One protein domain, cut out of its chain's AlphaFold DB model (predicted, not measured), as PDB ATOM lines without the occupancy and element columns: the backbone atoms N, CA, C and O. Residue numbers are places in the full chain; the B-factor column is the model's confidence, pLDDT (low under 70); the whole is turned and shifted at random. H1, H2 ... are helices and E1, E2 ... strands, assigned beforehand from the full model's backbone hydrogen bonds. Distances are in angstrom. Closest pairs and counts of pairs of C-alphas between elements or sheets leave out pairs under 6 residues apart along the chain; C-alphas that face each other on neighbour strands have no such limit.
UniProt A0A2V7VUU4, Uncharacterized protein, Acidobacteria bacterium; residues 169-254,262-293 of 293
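AT A GLANCE: This is residues 169 to 254 and 262 to 293 of the 293 residues of an uncharacterized protein of Acidobacteria bacterium (UniProt A0A2V7VUU4). A five-stranded sheet forms a wall, with the long helix H1 packed along one face over E2 and E4, and the unnamed stretch 239 to 254 passing over the other face. Short H2 packs on H1 toward the E1 edge, and short H3 sits at the E3 edge. The 118 printed residues hold three named helices and five named strands, along the chain H1 H2 E1 E2 E3 E4 E5 H3; the mixed sheet has the order E1 E2 E4 E5 E3. The class is mixed, helices and strands, with under half of the residues, 58, in named elements. The whole is compact, with a radius of gyration of the C-alphas of 13.7 A and spans of 38 by 29 by 28 A.

HOW THE PARTS SIT: Begin at the hairpin of E1, residues 224 to 227, and E2, residues 234 to 238; they are antiparallel, with N 224 and O 237 2.8 A apart. E4, residues 273 to 276, is the antiparallel neighbour of E2, with N 236 and O 275 at 2.8 A. E4 forms a hairpin with E5, residues 279 to 284, where N 276 and O 279 are 2.8 A apart. E3, residues 264 to 266, is parallel to E5, with N 264 and O 281 at 2.8 A. Now look at H1, residues 169 to 190: it is on the sheet at a height of 9.0 A and runs along the strands, at 18 degrees to E4 on the local plane. Its closest C-alphas to E2 are those of Ile 176 and Ile 236, 6.8 A apart. H2, residues 199 to 205, only just touches H1, with 3 pairs of C-alphas within 8 A, made by H1 residues 182 to 186 alone; the closest C-alphas are those of Ala 182 and Leu 205, 6.6 A apart. H3, residues 285 to 291, completes two layers, helices H1 and H3 on one face of the sheet; its closest C-alphas to E3 are those of Val 285 and Tyr 265, 4.9 A apart. O i to N i+4 pairs are within hydrogen-bond range in 17 of 18 for H1, 1 of 3 for H2 and 0 of 3 for H3; O i to N i+3 pairs are within range in 3 of 4 for H2 and 3 of 4 for H3.

IN THESE COORDINATES: Find C-alpha 169 at (119.772, 157.803, 122.521); from there H1 runs 30.8 A to C-alpha 190 at (102.189, 147.547, 99.471). E2 measures 13.8 A and E5 14.4 A. H3 ends at C-alpha 291, at (130.121, 151.325, 117.225).

THE WHOLE: The C-alphas farthest apart are those of Pro 229 and His 293, 39.2 A. Residues 255 to 261 are not printed, and C-alphas 254 and 262 are 13.4 A apart across the cut. The link from H2 to E1 is long, with 18 residues. Model confidence is under 70 at residue 254 and residues 289 to 293.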
ATOM      1  N   TRP A 169     119.597 157.969 123.966       89.50
ATOM      2  CA  TRP A 169     119.772 157.803 122.521       89.50
ATOM      3  C   TRP A 169     119.871 156.343 122.064       89.50
ATOM      4  O   TRP A 169     119.334 156.015 121.012       89.50
ATOM      5  N   ARG A 170     120.494 155.443 122.846       90.31
ATOM      6  CA  ARG A 170     120.618 154.023 122.471       90.31
ATOM      7  C   ARG A 170     119.249 153.358 122.374       90.31
ATOM      8  O   ARG A 170     118.961 152.699 121.381       90.31
ATOM      9  N   ARG A 171     118.398 153.558 123.389       91.12
ATOM     10  CA  ARG A 171     117.026 153.036 123.376       91.12
ATOM     11  C   ARG A 171     116.229 153.668 122.232       91.12
ATOM     12  O   ARG A 171     115.609 152.937 121.472       91.12
ATOM     13  N   THR A 172     116.307 154.989 122.067       94.38
ATOM     14  CA  THR A 172     115.641 155.703 120.968       94.38
ATOM     15  C   THR A 172     116.030 155.140 119.595       94.38
ATOM     16  O   THR A 172     115.159 154.875 118.774       94.38
ATOM     17  N   MET A 173     117.319 154.889 119.347       94.38
ATOM     18  CA  MET A 173     117.796 154.297 118.092       94.38
ATOM     19  C   MET A 173     117.268 152.871 117.875       94.38
ATOM     20  O   MET A 173     116.910 152.519 116.751       94.38
ATOM     21  N   THR A 174     117.215 152.044 118.925       93.94
ATOM     22  CA  THR A 174     116.627 150.695 118.852       93.94
ATOM     23  C   THR A 174     115.138 150.753 118.516       93.94
ATOM     24  O   THR A 174     114.694 150.040 117.617       93.94
ATOM     25  N   ASP A 175     114.390 151.633 119.183       95.50
ATOM     26  CA  ASP A 175     112.954 151.822 118.965       95.50
ATOM     27  C   ASP A 175     112.678 152.296 117.520       95.50
ATOM     28  O   ASP A 175     111.820 151.736 116.832       95.50
ATOM     29  N   ILE A 176     113.483 153.237 117.007       96.75
ATOM     30  CA  ILE A 176     113.440 153.690 115.605       96.75
ATOM     31  C   ILE A 176     113.715 152.535 114.632       96.75
ATOM     32  O   ILE A 176     112.940 152.342 113.698       96.75
ATOM     33  N   ARG A 177     114.774 151.738 114.845       96.06
ATOM     34  CA  ARG A 177     115.108 150.583 113.981       96.06
ATOM     35  C   ARG A 177     113.986 149.541 113.953       96.06
ATOM     36  O   ARG A 177     113.707 148.966 112.900       96.06
ATOM     37  N   SER A 178     113.337 149.308 115.093       96.38
ATOM     38  CA  SER A 178     112.200 148.390 115.186       96.38
ATOM     39  C   SER A 178     111.006 148.890 114.368       96.38
ATOM     40  O   SER A 178     110.427 148.124 113.601       96.38
ATOM     41  N   ALA A 179     110.657 150.175 114.490       96.69
ATOM     42  CA  ALA A 179     109.584 150.787 113.707       96.69
ATOM     43  C   ALA A 179     109.906 150.822 112.204       96.69
ATOM     44  O   ALA A 179     109.054 150.487 111.385       96.69
ATOM     45  N   ALA A 180     111.146 151.166 111.847       96.38
ATOM     46  CA  ALA A 180     111.637 151.156 110.473       96.38
ATOM     47  C   ALA A 180     111.501 149.769 109.837       96.38
ATOM     48  O   ALA A 180     110.901 149.640 108.782       96.38
ATOM     49  N   THR A 181     111.945 148.710 110.518       96.88
ATOM     50  CA  THR A 181     111.843 147.330 110.007       96.88
ATOM     51  C   THR A 181     110.395 146.937 109.682       96.88
ATOM     52  O   THR A 181     110.132 146.273 108.676       96.88
ATOM     53  N   ALA A 182     109.441 147.368 110.511       97.19
ATOM     54  CA  ALA A 182     108.020 147.145 110.267       97.19
ATOM     55  C   ALA A 182     107.506 147.939 109.053       97.19
ATOM     56  O   ALA A 182     106.751 147.398 108.249       97.19
ATOM     57  N   LEU A 183     107.939 149.195 108.896       97.31
ATOM     58  CA  LEU A 183     107.614 150.032 107.737       97.31
ATOM     59  C   LEU A 183     108.180 149.464 106.432       97.31
ATOM     60  O   LEU A 183     107.465 149.432 105.438       97.31
ATOM     61  N   GLU A 184     109.424 148.984 106.440       95.94
ATOM     62  CA  GLU A 184     110.037 148.330 105.276       95.94
ATOM     63  C   GLU A 184     109.268 147.060 104.901       95.94
ATOM     64  O   GLU A 184     108.957 146.833 103.736       95.94
ATOM     65  N   SER A 185     108.891 146.252 105.897       97.31
ATOM     66  CA  SER A 185     108.090 145.044 105.665       97.31
ATOM     67  C   SER A 185     106.719 145.378 105.066       97.31
ATOM     68  O   SER A 185     106.266 144.697 104.152       97.31
ATOM     69  N   TYR A 186     106.079 146.455 105.531       97.19
ATOM     70  CA  TYR A 186     104.843 146.969 104.936       97.19
ATOM     71  C   TYR A 186     105.056 147.424 103.486       97.19
ATOM     72  O   TYR A 186     104.265 147.086 102.606       97.19
ATOM     73  N   ALA A 187     106.132 148.162 103.208       96.38
ATOM     74  CA  ALA A 187     106.420 148.661 101.868       96.38
ATOM     75  C   ALA A 187     106.710 147.535 100.865       96.38
ATOM     76  O   ALA A 187     106.351 147.665  99.698       96.38
ATOM     77  N   VAL A 188     107.284 146.410 101.307       96.56
ATOM     78  CA  VAL A 188     107.455 145.209 100.468       96.56
ATOM     79  C   VAL A 188     106.109 144.669  99.969       96.56
ATOM     80  O   VAL A 188     106.005 144.279  98.807       96.56
ATOM     81  N   ASP A 189     105.074 144.684 100.810       97.31
ATOM     82  CA  ASP A 189     103.746 144.168 100.454       97.31
ATOM     83  C   ASP A 189     102.900 145.184  99.668       97.31
ATOM     84  O   ASP A 189     102.094 144.807  98.814       97.31
ATOM     85  N   HIS A 190     103.061 146.476  99.964       96.19
ATOM     86  CA  HIS A 190     102.189 147.547  99.471       96.19
ATOM     87  C   HIS A 190     102.830 148.446  98.402       96.19
ATOM     88  O   HIS A 190     102.166 149.355  97.895       96.19
ATOM     89  N   ASP A 191     104.110 148.234  98.083       94.94
ATOM     90  CA  ASP A 191     104.950 149.070  97.207       94.94
ATOM     91  C   ASP A 191     104.954 150.567  97.593       94.94
ATOM     92  O   ASP A 191     105.334 151.438  96.816       94.94
ATOM     93  N   THR A 192     104.503 150.914  98.796       96.19
ATOM     94  CA  THR A 192     104.372 152.294  99.281       96.19
ATOM     95  C   THR A 192     104.519 152.324 100.794       96.19
ATOM     96  O   THR A 192     104.154 151.369 101.479       96.19
ATOM     97  N   PHE A 193     105.027 153.431 101.329       96.62
ATOM     98  CA  PHE A 193     105.001 153.699 102.762       96.62
ATOM     99  C   PHE A 193     103.650 154.303 103.188       96.62
ATOM    100  O   PHE A 193     103.046 155.057 102.421       96.62
ATOM    101  N   PRO A 194     103.153 153.987 104.397       96.44
ATOM    102  CA  PRO A 194     101.851 154.454 104.861       96.44
ATOM    103  C   PRO A 194     101.811 155.979 105.012       96.44
ATOM    104  O   PRO A 194     102.800 156.617 105.354       96.44
ATOM    105  N   THR A 195     100.640 156.579 104.797       94.88
ATOM    106  CA  THR A 195     100.426 158.015 105.033       94.88
ATOM    107  C   THR A 195      99.903 158.277 106.440       94.88
ATOM    108  O   THR A 195      99.282 157.410 107.052       94.88
ATOM    109  N   GLY A 196     100.128 159.493 106.942       93.38
ATOM    110  CA  GLY A 196      99.672 159.928 108.262       93.38
ATOM    111  C   GLY A 196     100.822 160.358 109.166       93.38
ATOM    112  O   GLY A 196     101.924 160.643 108.700       93.38
ATOM    113  N   ASP A 197     100.542 160.441 110.463       93.56
ATOM    114  CA  ASP A 197     101.536 160.718 111.497       93.56
ATOM    115  C   ASP A 197     102.032 159.423 112.155       93.56
ATOM    116  O   ASP A 197     101.507 158.332 111.914       93.56
ATOM    117  N   TYR A 198     103.040 159.533 113.021       95.00
ATOM    118  CA  TYR A 198     103.630 158.362 113.668       95.00
ATOM    119  C   TYR A 198     102.593 157.572 114.491       95.00
ATOM    120  O   TYR A 198     102.620 156.344 114.524       95.00
ATOM    121  N   ALA A 199     101.642 158.259 115.132       94.19
ATOM    122  CA  ALA A 199     100.621 157.618 115.958       94.19
ATOM    123  C   ALA A 199      99.646 156.763 115.127       94.19
ATOM    124  O   ALA A 199      99.248 155.682 115.570       94.19
ATOM    125  N   SER A 200      99.304 157.214 113.917       94.50
ATOM    126  CA  SER A 200      98.431 156.497 112.982       94.50
ATOM    127  C   SER A 200      99.036 155.194 112.444       94.50
ATOM    128  O   SER A 200      98.299 154.284 112.060       94.50
ATOM    129  N   LEU A 201     100.366 155.036 112.504       95.38
ATOM    130  CA  LEU A 201     101.047 153.824 112.041       95.38
ATOM    131  C   LEU A 201     100.602 152.570 112.797       95.38
ATOM    132  O   LEU A 201     100.615 151.481 112.230       95.38
ATOM    133  N   LYS A 202     100.159 152.696 114.054       94.56
ATOM    134  CA  LYS A 202      99.715 151.546 114.859       94.56
ATOM    135  C   LYS A 202      98.608 150.747 114.179       94.56
ATOM    136  O   LYS A 202      98.680 149.525 114.170       94.56
ATOM    137  N   SER A 203      97.611 151.415 113.594       94.38
ATOM    138  CA  SER A 203      96.487 150.735 112.931       94.38
ATOM    139  C   SER A 203      96.867 150.045 111.624       94.38
ATOM    140  O   SER A 203      96.076 149.264 111.104       94.38
ATOM    141  N   VAL A 204      98.048 150.356 111.089       96.00
ATOM    142  CA  VAL A 204      98.540 149.818 109.821       96.00
ATOM    143  C   VAL A 204      99.582 148.723 110.061       96.00
ATOM    144  O   VAL A 204      99.556 147.686 109.406       96.00
ATOM    145  N   LEU A 205     100.482 148.935 111.025       96.31
ATOM    146  CA  LEU A 205     101.613 148.048 111.290       96.31
ATOM    147  C   LEU A 205     101.282 146.912 112.269       96.31
ATOM    148  O   LEU A 205     101.876 145.838 112.178       96.31
ATOM    149  N   ILE A 206     100.345 147.116 113.199       96.31
ATOM    150  CA  ILE A 206      99.949 146.106 114.192       96.31
ATOM    151  C   ILE A 206      98.691 145.370 113.703       96.31
ATOM    152  O   ILE A 206      97.751 146.020 113.247       96.31
ATOM    153  N   PRO A 207      98.596 144.035 113.856       96.31
ATOM    154  CA  PRO A 207      99.590 143.118 114.430       96.31
ATOM    155  C   PRO A 207     100.535 142.490 113.394       96.31
ATOM    156  O   PRO A 207     101.379 141.675 113.760       96.31
ATOM    157  N   THR A 208     100.354 142.800 112.109       97.00
ATOM    158  CA  THR A 208     100.953 142.056 110.993       97.00
ATOM    159  C   THR A 208     102.466 142.244 110.884       97.00
ATOM    160  O   THR A 208     103.188 141.266 110.711       97.00
ATOM    161  N   TYR A 209     102.951 143.481 111.012       96.19
ATOM    162  CA  TYR A 209     104.348 143.856 110.766       96.19
ATOM    163  C   TYR A 209     105.142 144.072 112.056       96.19
ATOM    164  O   TYR A 209     106.362 143.918 112.078       96.19
ATOM    165  N   ILE A 210     104.456 144.405 113.153       96.69
ATOM    166  CA  ILE A 210     105.055 144.535 114.480       96.69
ATOM    167  C   ILE A 210     104.038 144.193 115.572       96.69
ATOM    168  O   ILE A 210     102.839 144.433 115.429       96.69
ATOM    169  N   ARG A 211     104.519 143.634 116.688       95.00
ATOM    170  CA  ARG A 211     103.670 143.313 117.851       95.00
ATOM    171  C   ARG A 211     103.280 144.555 118.646       95.00
ATOM    172  O   ARG A 211     102.140 144.669 119.077       95.00
ATOM    173  N   GLU A 212     104.234 145.458 118.842       94.38
ATOM    174  CA  GLU A 212     104.078 146.692 119.605       94.38
ATOM    175  C   GLU A 212     104.921 147.783 118.947       94.38
ATOM    176  O   GLU A 212     106.091 147.559 118.642       94.38
ATOM    177  N   LEU A 213     104.320 148.948 118.707       95.19
ATOM    178  CA  LEU A 213     105.006 150.094 118.119       95.19
ATOM    179  C   LEU A 213     105.430 151.067 119.236       95.19
ATOM    180  O   LEU A 213     104.544 151.562 119.941       95.19
ATOM    181  N   PRO A 214     106.731 151.380 119.390       95.31
ATOM    182  CA  PRO A 214     107.201 152.320 120.406       95.31
ATOM    183  C   PRO A 214     106.601 153.715 120.209       95.31
ATOM    184  O   PRO A 214     106.827 154.357 119.196       95.31
ATOM    185  N   GLU A 215     105.837 154.215 121.177       93.50
ATOM    186  CA  GLU A 215     105.124 155.494 121.010       93.50
ATOM    187  C   GLU A 215     106.001 156.722 121.241       93.50
ATOM    188  O   GLU A 215     105.715 157.814 120.750       93.50
ATOM    189  N   LYS A 216     107.025 156.543 122.073       94.94
ATOM    190  CA  LYS A 216     107.853 157.610 122.615       94.94
ATOM    191  C   LYS A 216     109.300 157.176 122.644       94.94
ATOM    192  O   LYS A 216     109.593 156.018 122.949       94.94
ATOM    193  N   ASP A 217     110.176 158.137 122.414       93.75
ATOM    194  CA  ASP A 217     111.603 157.968 122.598       93.75
ATOM    195  C   ASP A 217     111.979 157.781 124.081       93.75
ATOM    196  O   ASP A 217     111.140 157.746 124.993       93.75
ATOM    197  N   ALA A 218     113.274 157.618 124.340       91.56
ATOM    198  CA  ALA A 218     113.775 157.405 125.690       91.56
ATOM    199  C   ALA A 218     113.676 158.635 126.608       91.56
ATOM    200  O   ALA A 218     113.779 158.470 127.825       91.56
ATOM    201  N   TRP A 219     113.447 159.826 126.052       90.44
ATOM    202  CA  TRP A 219     113.175 161.058 126.797       90.44
ATOM    203  C   TRP A 219     111.676 161.249 127.083       90.44
ATOM    204  O   TRP A 219     111.298 162.047 127.938       90.44
ATOM    205  N   GLY A 220     110.815 160.441 126.455       92.00
ATOM    206  CA  GLY A 220     109.368 160.446 126.661       92.00
ATOM    207  C   GLY A 220     108.605 161.301 125.650       92.00
ATOM    208  O   GLY A 220     107.411 161.558 125.859       92.00
ATOM    209  N   HIS A 221     109.259 161.714 124.564       94.38
ATOM    210  CA  HIS A 221     108.680 162.532 123.505       94.38
ATOM    211  C   HIS A 221     108.195 161.658 122.342       94.38
ATOM    212  O   HIS A 221     108.783 160.609 122.069       94.38
ATOM    213  N   PRO A 222     107.091 162.033 121.673       94.81
ATOM    214  CA  PRO A 222     106.601 161.287 120.522       94.81
ATOM    215  C   PRO A 222     107.562 161.412 119.334       94.81
ATOM    216  O   PRO A 222     108.136 162.475 119.093       94.81
ATOM    217  N   PHE A 223     107.680 160.343 118.552       96.62
ATOM    218  CA  PHE A 223     108.408 160.378 117.286       96.62
ATOM    219  C   PHE A 223     107.643 161.180 116.225       96.62
ATOM    220  O   PHE A 223     106.411 161.155 116.172       96.62
ATOM    221  N   ALA A 224     108.370 161.846 115.328       96.25
ATOM    222  CA  ALA A 224     107.810 162.347 114.081       96.25
ATOM    223  C   ALA A 224     108.021 161.324 112.965       96.25
ATOM    224  O   ALA A 224     109.100 160.752 112.824       96.25
ATOM    225  N   TYR A 225     106.984 161.134 112.157       96.94
ATOM    226  CA  TYR A 225     107.018 160.339 110.940       96.94
ATOM    227  C   TYR A 225     106.714 161.247 109.758       96.94
ATOM    228  O   TYR A 225     105.775 162.042 109.811       96.94
ATOM    229  N   ILE A 226     107.524 161.142 108.713       95.94
ATOM    230  CA  ILE A 226     107.358 161.880 107.470       95.94
ATOM    231  C   ILE A 226     107.456 160.873 106.342       95.94
ATOM    232  O   ILE A 226     108.340 160.024 106.346       95.94
ATOM    233  N   VAL A 227     106.565 160.998 105.372       94.94
ATOM    234  CA  VAL A 227     106.569 160.215 104.141       94.94
ATOM    235  C   VAL A 227     106.647 161.177 102.961       94.94
ATOM    236  O   VAL A 227     106.082 162.276 103.009       94.94
ATOM    237  N   SER A 228     107.395 160.817 101.922       93.94
ATOM    238  CA  SER A 228     107.495 161.633 100.712       93.94
ATOM    239  C   SER A 228     106.161 161.668  99.953       93.94
ATOM    240  O   SER A 228     105.346 160.752 100.088       93.94
ATOM    241  N   PRO A 229     105.906 162.693  99.114       91.69
ATOM    242  CA  PRO A 229     104.657 162.786  98.351       91.69
ATOM    243  C   PRO A 229     104.380 161.590  97.428       91.69
ATOM    244  O   PRO A 229     103.223 161.260  97.181       91.69
ATOM    245  N   ASP A 230     105.430 160.939  96.925       91.81
ATOM    246  CA  ASP A 230     105.352 159.721  96.109       91.81
ATOM    247  C   ASP A 230     105.258 158.426  96.940       91.81
ATOM    248  O   ASP A 230     105.125 157.347  96.368       91.81
ATOM    249  N   GLN A 231     105.298 158.525  98.275       94.25
ATOM    250  CA  GLN A 231     105.293 157.410  99.229       94.25
ATOM    251  C   GLN A 231     106.444 156.409  99.049       94.25
ATOM    252  O   GLN A 231     106.340 155.267  99.496       94.25
ATOM    253  N   LYS A 232     107.544 156.826  98.413       93.25
ATOM    254  CA  LYS A 232     108.732 155.985  98.195       93.25
ATOM    255  C   LYS A 232     109.844 156.199  99.219       93.25
ATOM    256  O   LYS A 232     110.745 155.374  99.285       93.25
ATOM    257  N   HIS A 233     109.758 157.246 100.035       93.00
ATOM    258  CA  HIS A 233     110.721 157.552 101.088       93.00
ATOM    259  C   HIS A 233     110.014 157.833 102.406       93.00
ATOM    260  O   HIS A 233     108.921 158.408 102.430       93.00
ATOM    261  N   TYR A 234     110.668 157.497 103.513       95.06
ATOM    262  CA  TYR A 234     110.176 157.832 104.843       95.06
ATOM    263  C   TYR A 234     111.293 158.283 105.766       95.06
ATOM    264  O   TYR A 234     112.462 157.941 105.609       95.06
ATOM    265  N   ARG A 235     110.906 159.030 106.792       95.88
ATOM    266  CA  ARG A 235     111.796 159.498 107.838       95.88
ATOM    267  C   ARG A 235     111.130 159.358 109.197       95.88
ATOM    268  O   ARG A 235     109.967 159.724 109.361       95.88
ATOM    269  N   ILE A 236     111.894 158.875 110.170       97.00
ATOM    270  CA  ILE A 236     111.536 158.865 111.587       97.00
ATOM    271  C   ILE A 236     112.497 159.796 112.320       97.00
ATOM    272  O   ILE A 236     113.713 159.707 112.136       97.00
ATOM    273  N   VAL A 237     111.956 160.689 113.145       96.75
ATOM    274  CA  VAL A 237     112.741 161.667 113.907       96.75
ATOM    275  C   VAL A 237     112.367 161.614 115.383       96.75
ATOM    276  O   VAL A 237     111.183 161.615 115.717       96.75
ATOM    277  N   SER A 238     113.366 161.604 116.263       97.19
ATOM    278  CA  SER A 238     113.202 161.933 117.686       97.19
ATOM    279  C   SER A 238     113.765 163.326 117.930       97.19
ATOM    280  O   SER A 238     114.842 163.641 117.427       97.19
ATOM    281  N   ALA A 239     113.029 164.128 118.698       94.56
ATOM    282  CA  ALA A 239     113.344 165.528 118.980       94.56
ATOM    283  C   ALA A 239     114.431 165.716 120.059       94.56
ATOM    284  O   ALA A 239     114.478 166.748 120.716       94.56
ATOM    285  N   GLY A 240     115.206 164.668 120.357       91.88
ATOM    286  CA  GLY A 240     116.203 164.703 121.422       91.88
ATOM    287  C   GLY A 240     115.614 165.008 122.804       91.88
ATOM    288  O   GLY A 240     114.443 164.756 123.088       91.88
ATOM    289  N   SER A 241     116.447 165.528 123.702       91.81
ATOM    290  CA  SER A 241     116.081 165.793 125.098       91.81
ATOM    291  C   SER A 241     115.251 167.054 125.333       91.81
ATOM    292  O   SER A 241     114.733 167.224 126.437       91.81
ATOM    293  N   ASP A 242     115.178 167.970 124.365       90.31
ATOM    294  CA  ASP A 242     114.464 169.244 124.517       90.31
ATOM    295  C   ASP A 242     113.041 169.214 123.934       90.31
ATOM    296  O   ASP A 242     112.250 170.124 124.196       90.31
ATOM    297  N   SER A 243     112.681 168.134 123.226       91.94
ATOM    298  CA  SER A 243     111.394 167.946 122.556       91.94
ATOM    299  C   SER A 243     111.128 168.935 121.412       91.94
ATOM    300  O   SER A 243     109.966 169.089 121.005       91.94
ATOM    301  N   ILE A 244     112.151 169.612 120.890       93.19
ATOM    302  CA  ILE A 244     112.017 170.629 119.847       93.19
ATOM    303  C   ILE A 244     112.693 170.132 118.572       93.19
ATOM    304  O   ILE A 244     113.906 170.094 118.473       93.19
ATOM    305  N   PHE A 245     111.892 169.841 117.543       92.88
ATOM    306  CA  PHE A 245     112.443 169.485 116.237       92.88
ATOM    307  C   PHE A 245     113.181 170.663 115.595       92.88
ATOM    308  O   PHE A 245     112.597 171.741 115.412       92.88
ATOM    309  N   ASP A 246     114.400 170.407 115.131       91.00
ATOM    310  CA  ASP A 246     115.155 171.323 114.289       91.00
ATOM    311  C   ASP A 246     114.386 171.627 112.990       91.00
ATOM    312  O   ASP A 246     113.582 170.837 112.470       91.00
ATOM    313  N   TRP A 247     114.622 172.824 112.451       86.12
ATOM    314  CA  TRP A 247     113.807 173.400 111.378       86.12
ATOM    315  C   TRP A 247     113.769 172.555 110.091       86.12
ATOM    316  O   TRP A 247     112.762 172.600 109.382       86.12
ATOM    317  N   ASP A 248     114.812 171.777 109.781       88.50
ATOM    318  CA  ASP A 248     114.876 170.920 108.592       88.50
ATOM    319  C   ASP A 248     114.820 169.413 108.876       88.50
ATOM    320  O   ASP A 248     114.693 168.620 107.935       88.50
ATOM    321  N   SER A 249     114.800 168.994 110.143       89.69
ATOM    322  CA  SER A 249     114.776 167.576 110.517       89.69
ATOM    323  C   SER A 249     113.553 166.828 110.015       89.69
ATOM    324  O   SER A 249     113.628 165.638 109.733       89.69
ATOM    325  N   ARG A 250     112.426 167.514 109.816       89.69
ATOM    326  CA  ARG A 250     111.185 166.910 109.300       89.69
ATOM    327  C   ARG A 250     111.030 167.029 107.780       89.69
ATOM    328  O   ARG A 250     109.948 166.797 107.256       89.69
ATOM    329  N   THR A 251     112.091 167.388 107.059       87.62
ATOM    330  CA  THR A 251     112.063 167.516 105.596       87.62
ATOM    331  C   THR A 251     112.863 166.399 104.941       87.62
ATOM    332  O   THR A 251     114.081 166.332 105.105       87.62
ATOM    333  N   ILE A 252     112.205 165.557 104.141       85.81
ATOM    334  CA  ILE A 252     112.891 164.573 103.297       85.81
ATOM    335  C   ILE A 252     113.531 165.318 102.122       85.81
ATOM    336  O   ILE A 252     112.840 165.901 101.288       85.81
ATOM    337  N   LYS A 253     114.864 165.321 102.078       75.19
ATOM    338  CA  LYS A 253     115.649 165.787 100.931       75.19
ATOM    339  C   LYS A 253     116.190 164.538 100.239       75.19
ATOM    340  O   LYS A 253     117.116 163.923 100.758       75.19
ATOM    341  N   THR A 254     115.602 164.142  99.116       63.94
ATOM    342  CA  THR A 254     116.134 163.039  98.303       63.94
ATOM    343  C   THR A 254     117.279 163.590  97.445       63.94
ATOM    344  O   THR A 254     117.043 164.523  96.669       63.94
ATOM    345  N   SER A 262     126.286 160.713 104.268       78.75
ATOM    346  CA  SER A 262     127.122 160.451 105.442       78.75
ATOM    347  C   SER A 262     126.386 160.806 106.736       78.75
ATOM    348  O   SER A 262     125.764 161.865 106.826       78.75
ATOM    349  N   VAL A 263     126.522 159.958 107.761       87.62
ATOM    350  CA  VAL A 263     125.948 160.202 109.093       87.62
ATOM    351  C   VAL A 263     126.567 161.453 109.723       87.62
ATOM    352  O   VAL A 263     127.790 161.566 109.840       87.62
ATOM    353  N   VAL A 264     125.721 162.382 110.163       90.62
ATOM    354  CA  VAL A 264     126.117 163.589 110.895       90.62
ATOM    355  C   VAL A 264     126.089 163.308 112.395       90.62
ATOM    356  O   VAL A 264     125.061 162.913 112.940       90.62
ATOM    357  N   TYR A 265     127.208 163.549 113.078       90.69
ATOM    358  CA  TYR A 265     127.303 163.410 114.530       90.69
ATOM    359  C   TYR A 265     127.136 164.758 115.235       90.69
ATOM    360  O   TYR A 265     127.717 165.760 114.815       90.69
ATOM    361  N   ARG A 266     126.344 164.768 116.306       91.25
ATOM    362  CA  ARG A 266     125.946 165.954 117.068       91.25
ATOM    363  C   ARG A 266     126.363 165.846 118.529       91.25
ATOM    364  O   ARG A 266     126.191 164.803 119.143       91.25
ATOM    365  N   ASP A 267     126.920 166.906 119.101       85.88
ATOM    366  CA  ASP A 267     127.480 166.842 120.462       85.88
ATOM    367  C   ASP A 267     126.408 166.899 121.562       85.88
ATOM    368  O   ASP A 267     126.611 166.394 122.672       85.88
ATOM    369  N   ARG A 268     125.277 167.530 121.246       87.62
ATOM    370  CA  ARG A 268     124.166 167.826 122.150       87.62
ATOM    371  C   ARG A 268     123.114 166.724 122.107       87.62
ATOM    372  O   ARG A 268     122.831 166.180 121.045       87.62
ATOM    373  N   LEU A 269     122.518 166.414 123.259       88.06
ATOM    374  CA  LEU A 269     121.407 165.452 123.330       88.06
ATOM    375  C   LEU A 269     120.070 166.083 122.927       88.06
ATOM    376  O   LEU A 269     119.106 165.360 122.705       88.06
ATOM    377  N   GLU A 270     120.033 167.411 122.848       90.75
ATOM    378  CA  GLU A 270     118.944 168.212 122.301       90.75
ATOM    379  C   GLU A 270     118.850 168.086 120.777       90.75
ATOM    380  O   GLU A 270     117.782 168.278 120.221       90.75
ATOM    381  N   ASP A 271     119.952 167.754 120.096       92.44
ATOM    382  CA  ASP A 271     119.940 167.660 118.639       92.44
ATOM    383  C   ASP A 271     119.152 166.414 118.184       92.44
ATOM    384  O   ASP A 271     119.299 165.315 118.732       92.44
ATOM    385  N   ASP A 272     118.346 166.581 117.133       94.44
ATOM    386  CA  ASP A 272     117.440 165.539 116.649       94.44
ATOM    387  C   ASP A 272     118.169 164.255 116.223       94.44
ATOM    388  O   ASP A 272     119.212 164.281 115.562       94.44
ATOM    389  N   ILE A 273     117.555 163.104 116.500       95.75
ATOM    390  CA  ILE A 273     117.968 161.820 115.926       95.75
ATOM    391  C   ILE A 273     117.154 161.587 114.662       95.75
ATOM    392  O   ILE A 273     115.929 161.484 114.729       95.75
ATOM    393  N   ILE A 274     117.829 161.468 113.518       95.69
ATOM    394  CA  ILE A 274     117.180 161.373 112.205       95.69
ATOM    395  C   ILE A 274     117.502 160.026 111.568       95.69
ATOM    396  O   ILE A 274     118.669 159.707 111.333       95.69
ATOM    397  N   TYR A 275     116.458 159.276 111.227       95.25
ATOM    398  CA  TYR A 275     116.535 158.034 110.467       95.25
ATOM    399  C   TYR A 275     115.706 158.147 109.193       95.25
ATOM    400  O   TYR A 275     114.559 158.585 109.250       95.25
ATOM    401  N   GLN A 276     116.268 157.764 108.054       94.00
ATOM    402  CA  GLN A 276     115.614 157.825 106.753       94.00
ATOM    403  C   GLN A 276     116.075 156.653 105.887       94.00
ATOM    404  O   GLN A 276     117.270 156.357 105.846       94.00
ATOM    405  N   ASP A 277     115.128 156.025 105.184       90.69
ATOM    406  CA  ASP A 277     115.371 155.002 104.157       90.69
ATOM    407  C   ASP A 277     116.443 153.978 104.582       90.69
ATOM    408  O   ASP A 277     117.544 153.912 104.035       90.69
ATOM    409  N   ALA A 278     116.139 153.223 105.638       86.94
ATOM    410  CA  ALA A 278     116.993 152.195 106.234       86.94
ATOM    411  C   ALA A 278     118.311 152.659 106.912       86.94
ATOM    412  O   ALA A 278     119.057 151.819 107.428       86.94
ATOM    413  N   SER A 279     118.598 153.963 107.006       90.81
ATOM    414  CA  SER A 279     119.858 154.480 107.572       90.81
ATOM    415  C   SER A 279     119.675 155.644 108.558       90.81
ATOM    416  O   SER A 279     118.718 156.412 108.482       90.81
ATOM    417  N   PHE A 280     120.603 155.797 109.512       92.50
ATOM    418  CA  PHE A 280     120.660 157.001 110.349       92.50
ATOM    419  C   PHE A 280     121.389 158.116 109.606       92.50
ATOM    420  O   PHE A 280     122.508 157.919 109.149       92.50
ATOM    421  N   LEU A 281     120.781 159.299 109.538       92.00
ATOM    422  CA  LEU A 281     121.387 160.494 108.947       92.00
ATOM    423  C   LEU A 281     121.978 161.426 110.004       92.00
ATOM    424  O   LEU A 281     122.936 162.140 109.715       92.00
ATOM    425  N   GLN A 282     121.419 161.430 111.216       93.31
ATOM    426  CA  GLN A 282     121.913 162.239 112.327       93.31
ATOM    427  C   GLN A 282     121.844 161.457 113.639       93.31
ATOM    428  O   GLN A 282     120.804 160.881 113.963       93.31
ATOM    429  N   LEU A 283     122.955 161.444 114.378       92.75
ATOM    430  CA  LEU A 283     123.119 160.748 115.655       92.75
ATOM    431  C   LEU A 283     123.904 161.601 116.658       92.75
ATOM    432  O   LEU A 283     124.711 162.438 116.254       92.75
ATOM    433  N   PRO A 284     123.756 161.358 117.968       90.62
ATOM    434  CA  PRO A 284     124.644 161.950 118.955       90.62
ATOM    435  C   PRO A 284     126.068 161.396 118.813       90.62
ATOM    436  O   PRO A 284     126.266 160.217 118.516       90.62
ATOM    437  N   VAL A 285     127.083 162.221 119.067       89.19
ATOM    438  CA  VAL A 285     128.508 161.860 118.968       89.19
ATOM    439  C   VAL A 285     128.862 160.685 119.880       89.19
ATOM    440  O   VAL A 285     129.714 159.864 119.548       89.19
ATOM    441  N   GLN A 286     128.155 160.552 121.005       85.38
ATOM    442  CA  GLN A 286     128.307 159.456 121.956       85.38
ATOM    443  C   GLN A 286     127.912 158.099 121.348       85.38
ATOM    444  O   GLN A 286     128.416 157.078 121.802       85.38
ATOM    445  N   ALA A 287     127.066 158.065 120.309       83.94
ATOM    446  CA  ALA A 287     126.732 156.833 119.592       83.94
ATOM    447  C   ALA A 287     127.899 156.311 118.741       83.94
ATOM    448  O   ALA A 287     128.015 155.106 118.554       83.94
ATOM    449  N   LYS A 288     128.804 157.191 118.289       82.06
ATOM    450  CA  LYS A 288     129.980 156.796 117.499       82.06
ATOM    451  C   LYS A 288     130.934 155.901 118.293       82.06
ATOM    452  O   LYS A 288     131.406 154.894 117.793       82.06
ATOM    453  N   GLN A 289     131.172 156.250 119.560       66.94
ATOM    454  CA  GLN A 289     132.054 155.492 120.460       66.94
ATOM    455  C   GLN A 289     131.522 154.088 120.771       66.94
ATOM    456  O   GLN A 289     132.278 153.224 121.198       66.94
ATOM    457  N   ASP A 290     130.220 153.878 120.587       63.69
ATOM    458  CA  ASP A 290     129.557 152.606 120.840       63.69
ATOM    459  C   ASP A 290     129.609 151.654 119.635       63.69
ATOM    460  O   ASP A 290     129.341 150.471 119.813       63.69
ATOM    461  N   GLU A 291     129.932 152.147 118.434       58.38
ATOM    462  CA  GLU A 291     130.121 151.325 117.225       58.38
ATOM    463  C   GLU A 291     131.569 150.823 117.069       58.38
ATOM    464  O   GLU A 291     131.802 149.832 116.381       58.38
ATOM    465  N   ASP A 292     132.532 151.473 117.733       49.34
ATOM    466  CA  ASP A 292     133.967 151.145 117.673       49.34
ATOM    467  C   ASP A 292     134.407 150.060 118.696       49.34
ATOM    468  O   ASP A 292     135.596 149.731 118.782       49.34
ATOM    469  N   HIS A 293     133.472 149.497 119.475       40.38
ATOM    470  CA  HIS A 293     133.704 148.497 120.532       40.38
ATOM    471  C   HIS A 293     132.805 147.268 120.382       40.38
ATOM    472  O   HIS A 293     133.322 146.152 120.627       40.38
TER     473      HIS A 293